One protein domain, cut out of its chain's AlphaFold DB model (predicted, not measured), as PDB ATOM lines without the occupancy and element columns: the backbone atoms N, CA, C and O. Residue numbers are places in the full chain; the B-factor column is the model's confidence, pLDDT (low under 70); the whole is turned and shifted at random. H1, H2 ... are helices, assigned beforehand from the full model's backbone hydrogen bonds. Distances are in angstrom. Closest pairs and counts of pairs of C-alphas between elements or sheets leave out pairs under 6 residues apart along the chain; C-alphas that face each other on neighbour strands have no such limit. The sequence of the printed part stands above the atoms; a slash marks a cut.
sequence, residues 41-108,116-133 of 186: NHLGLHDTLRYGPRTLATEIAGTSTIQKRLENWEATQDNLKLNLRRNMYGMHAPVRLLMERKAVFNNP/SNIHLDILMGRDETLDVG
ATOM      1  N   ASN A  41      39.048 -49.668  10.022       78.94
ATOM      2  CA  ASN A  41      39.268 -49.703   8.585       78.94
ATOM      3  C   ASN A  41      39.406 -51.159   8.097       78.94
ATOM      4  O   ASN A  41      39.533 -52.094   8.891       78.94
ATOM      5  N   HIS A  42      39.436 -51.351   6.777       81.25
ATOM      6  CA  HIS A  42      39.592 -52.668   6.146       81.25
ATOM      7  C   HIS A  42      40.862 -53.427   6.599       81.25
ATOM      8  O   HIS A  42      40.915 -54.650   6.533       81.25
ATOM      9  N   LEU A  43      41.888 -52.720   7.086       83.38
ATOM     10  CA  LEU A  43      43.138 -53.301   7.599       83.38
ATOM     11  C   LEU A  43      43.081 -53.632   9.093       83.38
ATOM     12  O   LEU A  43      44.067 -54.066   9.682       83.38
ATOM     13  N   GLY A  44      41.939 -53.416   9.734       79.81
ATOM     14  CA  GLY A  44      41.811 -53.675  11.146       79.81
ATOM     15  C   GLY A  44      42.406 -52.572  12.040       79.81
ATOM     16  O   GLY A  44      42.777 -52.848  13.170       79.81
ATOM     17  N   LEU A  45      42.513 -51.322  11.610       84.56
ATOM     18  CA  LEU A  45      42.984 -50.212  12.450       84.56
ATOM     19  C   LEU A  45      41.892 -49.156  12.617       84.56
ATOM     20  O   LEU A  45      41.069 -48.988  11.728       84.56
ATOM     21  N   HIS A  46      41.858 -48.449  13.748       84.25
ATOM     22  CA  HIS A  46      40.921 -47.335  13.944       84.25
ATOM     23  C   HIS A  46      41.229 -46.210  12.948       84.25
ATOM     24  O   HIS A  46      42.369 -45.751  12.875       84.25
ATOM     25  N   ASP A  47      40.230 -45.771  12.186       86.12
ATOM     26  CA  ASP A  47      40.384 -44.678  11.223       86.12
ATOM     27  C   ASP A  47      40.397 -43.315  11.943       86.12
ATOM     28  O   ASP A  47      39.363 -42.751  12.305       86.12
ATOM     29  N   THR A  48      41.593 -42.774  12.177       85.88
ATOM     30  CA  THR A  48      41.793 -41.505  12.893       85.88
ATOM     31  C   THR A  48      41.395 -40.273  12.086       85.88
ATOM     32  O   THR A  48      41.106 -39.240  12.687       85.88
ATOM     33  N   LEU A  49      41.361 -40.349  10.752       83.19
ATOM     34  CA  LEU A  49      41.048 -39.195   9.904       83.19
ATOM     35  C   LEU A  49      39.548 -38.922   9.862       83.19
ATOM     36  O   LEU A  49      39.134 -37.766   9.850       83.19
ATOM     37  N   ARG A  50      38.733 -39.980   9.862       82.06
ATOM     38  CA  ARG A  50      37.271 -39.846   9.862       82.06
ATOM     39  C   ARG A  50      36.688 -39.666  11.257       82.06
ATOM     40  O   ARG A  50      35.714 -38.938  11.411       82.06
ATOM     41  N   TYR A  51      37.277 -40.316  12.260       80.06
ATOM     42  CA  TYR A  51      36.697 -40.388  13.606       80.06
ATOM     43  C   TYR A  51      37.526 -39.678  14.686       80.06
ATOM     44  O   TYR A  51      37.133 -39.672  15.851       80.06
ATOM     45  N   GLY A  52      38.657 -39.067  14.322       83.75
ATOM     46  CA  GLY A  52      39.526 -38.341  15.245       83.75
ATOM     47  C   GLY A  52      40.337 -39.239  16.197       83.75
ATOM     48  O   GLY A  52      40.236 -40.476  16.164       83.75
ATOM     49  N   PRO A  53      41.182 -38.631  17.055       79.62
ATOM     50  CA  PRO A  53      41.948 -39.345  18.071       79.62
ATOM     51  C   PRO A  53      41.026 -39.832  19.200       79.62
ATOM     52  O   PRO A  53      40.436 -39.040  19.931       79.62
ATOM     53  N   ARG A  54      40.908 -41.154  19.356       70.94
ATOM     54  CA  ARG A  54      40.030 -41.796  20.346       70.94
ATOM     55  C   ARG A  54      40.817 -42.196  21.591       70.94
ATOM     56  O   ARG A  54      41.836 -42.873  21.487       70.94
ATOM     57  N   THR A  55      40.310 -41.836  22.770       73.19
ATOM     58  CA  THR A  55      40.864 -42.282  24.056       73.19
ATOM     59  C   THR A  55      39.953 -43.353  24.650       73.19
ATOM     60  O   THR A  55      38.809 -43.083  25.001       73.19
ATOM     61  N   LEU A  56      40.448 -44.584  24.805       67.44
ATOM     62  CA  LEU A  56      39.650 -45.669  25.398       67.44
ATOM     63  C   LEU A  56      39.230 -45.342  26.841       67.44
ATOM     64  O   LEU A  56      38.148 -45.727  27.258       67.44
ATOM     65  N   ALA A  57      40.030 -44.566  27.582       63.19
ATOM     66  CA  ALA A  57      39.674 -44.113  28.926       63.19
ATOM     67  C   ALA A  57      38.433 -43.204  28.943       63.19
ATOM     68  O   ALA A  57      37.633 -43.324  29.859       63.19
ATOM     69  N   THR A  58      38.230 -42.340  27.940       64.44
ATOM     70  CA  THR A  58      37.040 -41.470  27.874       64.44
ATOM     71  C   THR A  58      35.794 -42.233  27.440       64.44
ATOM     72  O   THR A  58      34.690 -41.909  27.854       64.44
ATOM     73  N   GLU A  59      35.965 -43.269  26.622       64.94
ATOM     74  CA  GLU A  59      34.864 -44.117  26.170       64.94
ATOM     75  C   GLU A  59      34.422 -45.120  27.244       64.94
ATOM     76  O   GLU A  59      33.231 -45.277  27.495       64.94
ATOM     77  N   ILE A  60      35.385 -45.757  27.916       62.88
ATOM     78  CA  ILE A  60      35.133 -46.659  29.046       62.88
ATOM     79  C   ILE A  60      34.611 -45.863  30.248       62.88
ATOM     80  O   ILE A  60      33.763 -46.369  30.982       62.88
ATOM     81  N   ALA A  61      35.064 -44.616  30.437       61.47
ATOM     82  CA  ALA A  61      34.509 -43.734  31.462       61.47
ATOM     83  C   ALA A  61      33.023 -43.426  31.235       61.47
ATOM     84  O   ALA A  61      32.342 -43.139  32.218       61.47
ATOM     85  N   GLY A  62      32.517 -43.536  29.997       62.53
ATOM     86  CA  GLY A  62      31.107 -43.327  29.671       62.53
ATOM     87  C   GLY A  62      30.545 -42.011  30.222       62.53
ATOM     88  O   GLY A  62      31.274 -41.133  30.683       62.53
ATOM     89  N   THR A  63      29.222 -41.846  30.177       59.94
ATOM     90  CA  THR A  63      28.563 -40.727  30.866       59.94
ATOM     91  C   THR A  63      28.932 -40.757  32.348       59.94
ATOM     92  O   THR A  63      28.898 -41.815  32.987       59.94
ATOM     93  N   SER A  64      29.331 -39.599  32.885       70.19
ATOM     94  CA  SER A  64      29.833 -39.513  34.258       70.19
ATOM     95  C   SER A  64      28.826 -40.114  35.244       70.19
ATOM     96  O   SER A  64      27.611 -40.023  35.060       70.19
ATOM     97  N   THR A  65      29.312 -40.728  36.323       72.69
ATOM     98  CA  THR A  65      28.438 -41.330  37.345       72.69
ATOM     99  C   THR A  65      27.444 -40.322  37.925       72.69
ATOM    100  O   THR A  65      26.334 -40.694  38.288       72.69
ATOM    101  N   ILE A  66      27.820 -39.042  37.973       77.50
ATOM    102  CA  ILE A  66      26.963 -37.931  38.396       77.50
ATOM    103  C   ILE A  66      25.906 -37.621  37.337       77.50
ATOM    104  O   ILE A  66      24.743 -37.459  37.689       77.50
ATOM    105  N   GLN A  67      26.273 -37.594  36.057       80.44
ATOM    106  CA  GLN A  67      25.318 -37.374  34.972       80.44
ATOM    107  C   GLN A  67      24.222 -38.445  34.970       80.44
ATOM    108  O   GLN A  67      23.046 -38.099  35.000       80.44
ATOM    109  N   LYS A  68      24.588 -39.731  35.047       77.06
ATOM    110  CA  LYS A  68      23.607 -40.830  35.123       77.06
ATOM    111  C   LYS A  68      22.678 -40.708  36.337       77.06
ATOM    112  O   LYS A  68      21.515 -41.093  36.283       77.06
ATOM    113  N   ARG A  69      23.194 -40.192  37.458       76.06
ATOM    114  CA  ARG A  69      22.388 -39.939  38.663       76.06
ATOM    115  C   ARG A  69      21.423 -38.783  38.463       76.06
ATOM    116  O   ARG A  69      20.293 -38.878  38.921       76.06
ATOM    117  N   LEU A  70      21.869 -37.717  37.806       83.75
ATOM    118  CA  LEU A  70      21.034 -36.556  37.537       83.75
ATOM    119  C   LEU A  70      19.904 -36.914  36.562       83.75
ATOM    120  O   LEU A  70      18.766 -36.530  36.795       83.75
ATOM    121  N   GLU A  71      20.204 -37.732  35.550       84.31
ATOM    122  CA  GLU A  71      19.219 -38.272  34.600       84.31
ATOM    123  C   GLU A  71      18.138 -39.124  35.299       84.31
ATOM    124  O   GLU A  71      16.964 -39.024  34.957       84.31
ATOM    125  N   ASN A  72      18.501 -39.908  36.321       83.25
ATOM    126  CA  ASN A  72      17.588 -40.813  37.039       83.25
ATOM    127  C   ASN A  72      17.099 -40.280  38.402       83.25
ATOM    128  O   ASN A  72      16.556 -41.042  39.211       83.25
ATOM    129  N   TRP A  73      17.320 -38.998  38.702       82.62
ATOM    130  CA  TRP A  73      17.094 -38.434  40.037       82.62
ATOM    131  C   TRP A  73      15.645 -38.589  40.515       82.62
ATOM    132  O   TRP A  73      15.406 -39.061  41.628       82.62
ATOM    133  N   GLU A  74      14.676 -38.262  39.661       84.75
ATOM    134  CA  GLU A  74      13.250 -38.296  40.008       84.75
ATOM    135  C   GLU A  74      12.762 -39.725  40.290       84.75
ATOM    136  O   GLU A  74      12.172 -39.990  41.340       84.75
ATOM    137  N   ALA A  75      13.102 -40.677  39.416       85.94
ATOM    138  CA  ALA A  75      12.765 -42.088  39.602       85.94
ATOM    139  C   ALA A  75      13.377 -42.652  40.894       85.94
ATOM    140  O   ALA A  75      12.765 -43.450  41.604       85.94
ATOM    141  N   THR A  76      14.589 -42.217  41.230       85.69
ATOM    142  CA  THR A  76      15.279 -42.641  42.450       85.69
ATOM    143  C   THR A  76      14.586 -42.114  43.709       85.69
ATOM    144  O   THR A  76      14.388 -42.867  44.667       85.69
ATOM    145  N   GLN A  77      14.170 -40.846  43.698       87.00
ATOM    146  CA  GLN A  77      13.405 -40.236  44.788       87.00
ATOM    147  C   GLN A  77      12.051 -40.927  44.989       87.00
ATOM    148  O   GLN A  77      11.676 -41.225  46.125       87.00
ATOM    149  N   ASP A  78      11.327 -41.235  43.912       89.38
ATOM    150  CA  ASP A  78      10.029 -41.907  44.023       89.38
ATOM    151  C   ASP A  78      10.165 -43.336  44.571       89.38
ATOM    152  O   ASP A  78       9.453 -43.729  45.498       89.38
ATOM    153  N   ASN A  79      11.161 -44.089  44.095       90.31
ATOM    154  CA  ASN A  79      11.466 -45.417  44.628       90.31
ATOM    155  C   ASN A  79      11.792 -45.374  46.125       90.31
ATOM    156  O   ASN A  79      11.331 -46.228  46.888       90.31
ATOM    157  N   LEU A  80      12.556 -44.376  46.578       90.50
ATOM    158  CA  LEU A  80      12.840 -44.185  47.998       90.50
ATOM    159  C   LEU A  80      11.549 -43.946  48.798       90.50
ATOM    160  O   LEU A  80      11.326 -44.609  49.814       90.50
ATOM    161  N   LYS A  81      10.669 -43.058  48.317       91.31
ATOM    162  CA  LYS A  81       9.373 -42.763  48.952       91.31
ATOM    163  C   LYS A  81       8.486 -44.013  49.041       91.31
ATOM    164  O   LYS A  81       7.885 -44.263  50.087       91.31
ATOM    165  N   LEU A  82       8.411 -44.819  47.983       93.25
ATOM    166  CA  LEU A  82       7.622 -46.058  47.967       93.25
ATOM    167  C   LEU A  82       8.174 -47.108  48.941       93.25
ATOM    168  O   LEU A  82       7.400 -47.739  49.665       93.25
ATOM    169  N   ASN A  83       9.500 -47.257  49.013       93.12
ATOM    170  CA  ASN A  83      10.148 -48.150  49.976       93.12
ATOM    171  C   ASN A  83       9.914 -47.699  51.421       93.12
ATOM    172  O   ASN A  83       9.621 -48.523  52.285       93.12
ATOM    173  N   LEU A  84       9.964 -46.393  51.690       93.94
ATOM    174  CA  LEU A  84       9.643 -45.857  53.010       93.94
ATOM    175  C   LEU A  84       8.190 -46.160  53.399       93.94
ATOM    176  O   LEU A  84       7.938 -46.678  54.486       93.94
ATOM    177  N   ARG A  85       7.235 -45.918  52.491       94.12
ATOM    178  CA  ARG A  85       5.815 -46.238  52.717       94.12
ATOM    179  C   ARG A  85       5.606 -47.731  52.969       94.12
ATOM    180  O   ARG A  85       4.849 -48.085  53.868       94.12
ATOM    181  N   ARG A  86       6.310 -48.595  52.229       95.19
ATOM    182  CA  ARG A  86       6.313 -50.046  52.458       95.19
ATOM    183  C   ARG A  86       6.794 -50.397  53.866       95.19
ATOM    184  O   ARG A  86       6.188 -51.246  54.508       95.19
ATOM    185  N   ASN A  87       7.870 -49.769  54.331       95.44
ATOM    186  CA  ASN A  87       8.470 -50.076  55.628       95.44
ATOM    187  C   ASN A  87       7.632 -49.551  56.802       95.44
ATOM    188  O   ASN A  87       7.537 -50.223  57.822       95.44
ATOM    189  N   MET A  88       7.016 -48.375  56.661       97.00
ATOM    190  CA  MET A  88       6.218 -47.754  57.725       97.00
ATOM    191  C   MET A  88       4.799 -48.317  57.815       97.00
ATOM    192  O   MET A  88       4.312 -48.601  58.904       97.00
ATOM    193  N   TYR A  89       4.129 -48.458  56.670       96.19
ATOM    194  CA  TYR A  89       2.701 -48.783  56.609       96.19
ATOM    195  C   TYR A  89       2.442 -50.206  56.102       96.19
ATOM    196  O   TYR A  89       1.318 -50.694  56.154       96.19
ATOM    197  N   GLY A  90       3.466 -50.905  55.616       96.31
ATOM    198  CA  GLY A  90       3.327 -52.226  55.015       96.31
ATOM    199  C   GLY A  90       2.990 -52.179  53.524       96.31
ATOM    200  O   GLY A  90       2.955 -51.132  52.879       96.31
ATOM    201  N   MET A  91       2.738 -53.359  52.950       95.62
ATOM    202  CA  MET A  91       2.630 -53.548  51.496       95.62
ATOM    203  C   MET A  91       1.450 -52.857  50.823       95.62
ATOM    204  O   MET A  91       1.529 -52.520  49.644       95.62
ATOM    205  N   HIS A  92       0.357 -52.652  51.548       96.75
ATOM    206  CA  HIS A  92      -0.859 -52.094  50.971       96.75
ATOM    207  C   HIS A  92      -0.690 -50.617  50.582       96.75
ATOM    208  O   HIS A  92      -1.285 -50.171  49.605       96.75
ATOM    209  N   ALA A  93       0.147 -49.866  51.306       96.31
ATOM    210  CA  ALA A  93       0.331 -48.434  51.103       96.31
ATOM    211  C   ALA A  93       0.955 -48.069  49.740       96.31
ATOM    212  O   ALA A  93       0.343 -47.281  49.018       96.31
ATOM    213  N   PRO A  94       2.116 -48.623  49.324       95.88
ATOM    214  CA  PRO A  94       2.663 -48.342  47.997       95.88
ATOM    215  C   PRO A  94       1.761 -48.868  46.872       95.88
ATOM    216  O   PRO A  94       1.616 -48.195  45.857       95.88
ATOM    217  N   VAL A  95       1.112 -50.026  47.048       96.94
ATOM    218  CA  VAL A  95       0.217 -50.603  46.027       96.94
ATOM    219  C   VAL A  95      -0.983 -49.698  45.772       96.94
ATOM    220  O   VAL A  95      -1.250 -49.344  44.626       96.94
ATOM    221  N   ARG A  96      -1.678 -49.286  46.837       96.50
ATOM    222  CA  ARG A  96      -2.821 -48.372  46.751       96.50
ATOM    223  C   ARG A  96      -2.435 -47.073  46.056       96.50
ATOM    224  O   ARG A  96      -3.126 -46.635  45.146       96.50
ATOM    225  N   LEU A  97      -1.305 -46.499  46.442       95.25
ATOM    226  CA  LEU A  97      -0.849 -45.244  45.877       95.25
ATOM    227  C   LEU A  97      -0.514 -45.351  44.383       95.25
ATOM    228  O   LEU A  97      -0.870 -44.471  43.604       95.25
ATOM    229  N   LEU A  98       0.140 -46.434  43.959       95.06
ATOM    230  CA  LEU A  98       0.408 -46.672  42.539       95.06
ATOM    231  C   LEU A  98      -0.891 -46.867  41.741       95.06
ATOM    232  O   LEU A  98      -0.993 -46.389  40.611       95.06
ATOM    233  N   MET A  99      -1.896 -47.522  42.330       95.81
ATOM    234  CA  MET A  99      -3.226 -47.649  41.724       95.81
ATOM    235  C   MET A  99      -3.931 -46.294  41.602       95.81
ATOM    236  O   MET A  99      -4.484 -46.003  40.544       95.81
ATOM    237  N   GLU A 100      -3.871 -45.452  42.635       94.50
ATOM    238  CA  GLU A 100      -4.431 -44.094  42.624       94.50
ATOM    239  C   GLU A 100      -3.770 -43.235  41.538       94.50
ATOM    240  O   GLU A 100      -4.470 -42.649  40.714       94.50
ATOM    241  N   ARG A 101      -2.432 -43.246  41.443       93.12
ATOM    242  CA  ARG A 101      -1.704 -42.551  40.365       93.12
ATOM    243  C   ARG A 101      -2.139 -43.029  38.983       93.12
ATOM    244  O   ARG A 101      -2.395 -42.207  38.110       93.12
ATOM    245  N   LYS A 102      -2.257 -44.347  38.778       91.44
ATOM    246  CA  LYS A 102      -2.691 -44.927  37.496       91.44
ATOM    247  C   LYS A 102      -4.129 -44.532  37.145       91.44
ATOM    248  O   LYS A 102      -4.424 -44.304  35.976       91.44
ATOM    249  N   ALA A 103      -5.024 -44.475  38.129       90.44
ATOM    250  CA  ALA A 103      -6.403 -44.051  37.915       90.44
ATOM    251  C   ALA A 103      -6.482 -42.567  37.528       90.44
ATOM    252  O   ALA A 103      -7.154 -42.233  36.557       90.44
ATOM    253  N   VAL A 104      -5.744 -41.700  38.231       88.50
ATOM    254  CA  VAL A 104      -5.696 -40.255  37.948       88.50
ATOM    255  C   VAL A 104      -5.030 -39.965  36.603       88.50
ATOM    256  O   VAL A 104      -5.496 -39.102  35.865       88.50
ATOM    257  N   PHE A 105      -3.983 -40.712  36.250       85.56
ATOM    258  CA  PHE A 105      -3.330 -40.593  34.947       85.56
ATOM    259  C   PHE A 105      -4.281 -40.923  33.786       85.56
ATOM    260  O   PHE A 105      -4.287 -40.231  32.774       85.56
ATOM    261  N   ASN A 106      -5.125 -41.946  33.944       82.31
ATOM    262  CA  ASN A 106      -6.081 -42.380  32.920       82.31
ATOM    263  C   ASN A 106      -7.414 -41.608  32.953       82.31
ATOM    264  O   ASN A 106      -8.410 -42.110  32.429       82.31
ATOM    265  N   ASN A 107      -7.472 -40.425  33.576       75.94
ATOM    266  CA  ASN A 107      -8.712 -39.663  33.719       75.94
ATOM    267  C   ASN A 107      -9.273 -39.237  32.340       75.94
ATOM    268  O   ASN A 107      -8.633 -38.433  31.650       75.94
ATOM    269  N   PRO A 108     -10.455 -39.739  31.921       73.12
ATOM    270  CA  PRO A 108     -11.061 -39.344  30.658       73.12
ATOM    271  C   PRO A 108     -11.562 -37.903  30.772       73.12
ATOM    272  O   PRO A 108     -12.517 -37.615  31.490       73.12
ATOM    273  N   SER A 116      -4.906 -29.386  33.666       72.75
ATOM    274  CA  SER A 116      -3.830 -29.430  34.653       72.75
ATOM    275  C   SER A 116      -3.969 -30.707  35.490       72.75
ATOM    276  O   SER A 116      -5.017 -30.987  36.075       72.75
ATOM    277  N   ASN A 117      -2.921 -31.530  35.543       77.12
ATOM    278  CA  ASN A 117      -2.920 -32.796  36.284       77.12
ATOM    279  C   ASN A 117      -2.602 -32.607  37.777       77.12
ATOM    280  O   ASN A 117      -1.851 -33.384  38.357       77.12
ATOM    281  N   ILE A 118      -3.243 -31.625  38.425       85.38
ATOM    282  CA  ILE A 118      -2.970 -31.255  39.827       85.38
ATOM    283  C   ILE A 118      -3.131 -32.436  40.795       85.38
ATOM    284  O   ILE A 118      -2.388 -32.580  41.760       85.38
ATOM    285  N   HIS A 119      -4.081 -33.328  40.511       88.44
ATOM    286  CA  HIS A 119      -4.332 -34.517  41.320       88.44
ATOM    287  C   HIS A 119      -3.159 -35.498  41.251       88.44
ATOM    288  O   HIS A 119      -2.840 -36.154  42.241       88.44
ATOM    289  N   LEU A 120      -2.504 -35.599  40.089       89.19
ATOM    290  CA  LEU A 120      -1.319 -36.431  39.927       89.19
ATOM    291  C   LEU A 120      -0.133 -35.803  40.662       89.19
ATOM    292  O   LEU A 120       0.598 -36.523  41.339       89.19
ATOM    293  N   ASP A 121       0.010 -34.478  40.596       88.50
ATOM    294  CA  ASP A 121       1.072 -33.746  41.291       88.50
ATOM    295  C   ASP A 121       0.988 -33.923  42.815       88.50
ATOM    296  O   ASP A 121       2.004 -34.211  43.451       88.50
ATOM    297  N   ILE A 122      -0.220 -33.900  43.389       91.75
ATOM    298  CA  ILE A 122      -0.454 -34.200  44.814       91.75
ATOM    299  C   ILE A 122      -0.020 -35.638  45.154       91.75
ATOM    300  O   ILE A 122       0.674 -35.878  46.142       91.75
ATOM    301  N   LEU A 123      -0.376 -36.624  44.324       91.19
ATOM    302  CA  LEU A 123      -0.017 -38.032  44.564       91.19
ATOM    303  C   LEU A 123       1.486 -38.323  44.385       91.19
ATOM    304  O   LEU A 123       2.010 -39.303  44.936       91.19
ATOM    305  N   MET A 124       2.186 -37.490  43.616       88.62
ATOM    306  CA  MET A 124       3.644 -37.515  43.465       88.62
ATOM    307  C   MET A 124       4.360 -36.699  44.563       88.62
ATOM    308  O   MET A 124       5.545 -36.933  44.836       88.62
ATOM    309  N   GLY A 125       3.635 -35.812  45.254       87.19
ATOM    310  CA  GLY A 125       4.168 -34.866  46.235       87.19
ATOM    311  C   GLY A 125       5.016 -33.777  45.580       87.19
ATOM    312  O   GLY A 125       6.120 -33.508  46.052       87.19
ATOM    313  N   ARG A 126       4.548 -33.265  44.434       86.25
ATOM    314  CA  ARG A 126       5.139 -32.164  43.654       86.25
ATOM    315  C   ARG A 126       4.298 -30.881  43.748       86.25
ATOM    316  O   ARG A 126       4.644 -29.877  43.146       86.25
ATOM    317  N   ASP A 127       3.211 -30.894  44.512       87.50
ATOM    318  CA  ASP A 127       2.284 -29.772  44.705       87.50
ATOM    319  C   ASP A 127       2.909 -28.561  45.418       87.50
ATOM    320  O   ASP A 127       2.473 -27.431  45.213       87.50
ATOM    321  N   GLU A 128       3.957 -28.777  46.212       87.81
ATOM    322  CA  GLU A 128       4.692 -27.712  46.908       87.81
ATOM    323  C   GLU A 128       5.826 -27.091  46.067       87.81
ATOM    324  O   GLU A 128       6.414 -26.081  46.458       87.81
ATOM    325  N   THR A 129       6.169 -27.692  44.925       84.56
ATOM    326  CA  THR A 129       7.322 -27.301  44.101       84.56
ATOM    327  C   THR A 129       6.877 -26.770  42.746       84.56
ATOM    328  O   THR A 129       6.006 -27.360  42.119       84.56
ATOM    329  N   LEU A 130       7.516 -25.701  42.268       82.62
ATOM    330  CA  LEU A 130       7.262 -25.122  40.946       82.62
ATOM    331  C   LEU A 130       8.459 -25.371  40.028       82.62
ATOM    332  O   LEU A 130       9.596 -25.090  40.420       82.62
ATOM    333  N   ASP A 131       8.203 -25.865  38.819       82.44
ATOM    334  CA  ASP A 131       9.223 -26.038  37.785       82.44
ATOM    335  C   ASP A 131       9.175 -24.901  36.754       82.44
ATOM    336  O   ASP A 131       8.194 -24.171  36.604       82.44
ATOM    337  N   VAL A 132      10.256 -24.754  35.993       82.50
ATOM    338  CA  VAL A 132      10.373 -23.786  34.899       82.50
ATOM    339  C   VAL A 132       9.248 -23.971  33.870       82.50
ATOM    340  O   VAL A 132       8.749 -22.985  33.324       82.50
ATOM    341  N   GLY A 133       8.799 -25.213  33.642       74.88
ATOM    342  CA  GLY A 133       7.668 -25.524  32.764       74.88
ATOM    343  C   GLY A 133       6.336 -24.892  33.192       74.88
ATOM    344  O   GLY A 133       5.531 -24.545  32.323       74.88
TER     345      GLY A 133
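Overview. This is residues 41 to 108 and 116 to 133 of the 186 residues of the protein "UMP1 domain-containing protein" of Thanatephorus cucumeris (strain AG1-IA) (UniProt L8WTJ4). A V-shaped helical hairpin, H4 and H5, has the short helix H6 packed on H5, and from the start of H4 a thin arm strings out through H3 and H2 to H1, making most of the length. Residues 47 to 53 and 55 to 77 stand free, among them H1, H2, H3 and residues 73 to 77 of H4. The printed part has 86 residues with six named helices, H1 to H6 in chain order, and no named strand: the class is all helix. The whole is extended, with a radius of gyration of the C-alphas of 22.2 A, and spans 62 by 32 by 25 A.

Along the chain. Find C-alpha 73 at (17.094, -38.434, 40.037); from there H4, residues 73 to 89, runs 24.3 A to C-alpha 89 at (2.701, -48.783, 56.609). H5, residues 92 to 105, covers 19.9 A, and H6, residues 118 to 124, covers 9.8 A. Before H4 look for H3, residues 65 to 71, 10.1 A; H2, residues 56 to 60, 5.9 A; and H1, residues 48 to 51, 5.3 A.

Arrangement. Look first at Leu 82 and Pro 94, the closest C-alphas of the hairpin H4 and H5, 5.5 A apart; these helices touch through residues 82 to 86 and 92 to 94 alone, at a steep tilt of 44 degrees, opposite ways. H5 touches H6, closest at C-alphas 104 and 120, 6.1 A, at a shallow tilt of 29 degrees, opposite ways. H4 and H6 are close but not clearly touching, closest at C-alphas 78 and 124, 7.8 A. H3 and H4 meet only through their link, while H2 is apart from H3 and H1 from H2. Every O i to N i+4 pair is within hydrogen-bond range in H2 to H6; H1 is too short for one, and its single O i to N i+3 pair is not within range.

Size, cuts and confidence. The farthest C-alphas, Leu 43 and Tyr 89, are 63.7 A apart. Residues 109 to 115 are not printed, and C-alphas 108 and 116 across this cut are 12.9 A apart. The links printed whole are tight. Check the B-factor column at residues 56 to 63, where pLDDT is under 70.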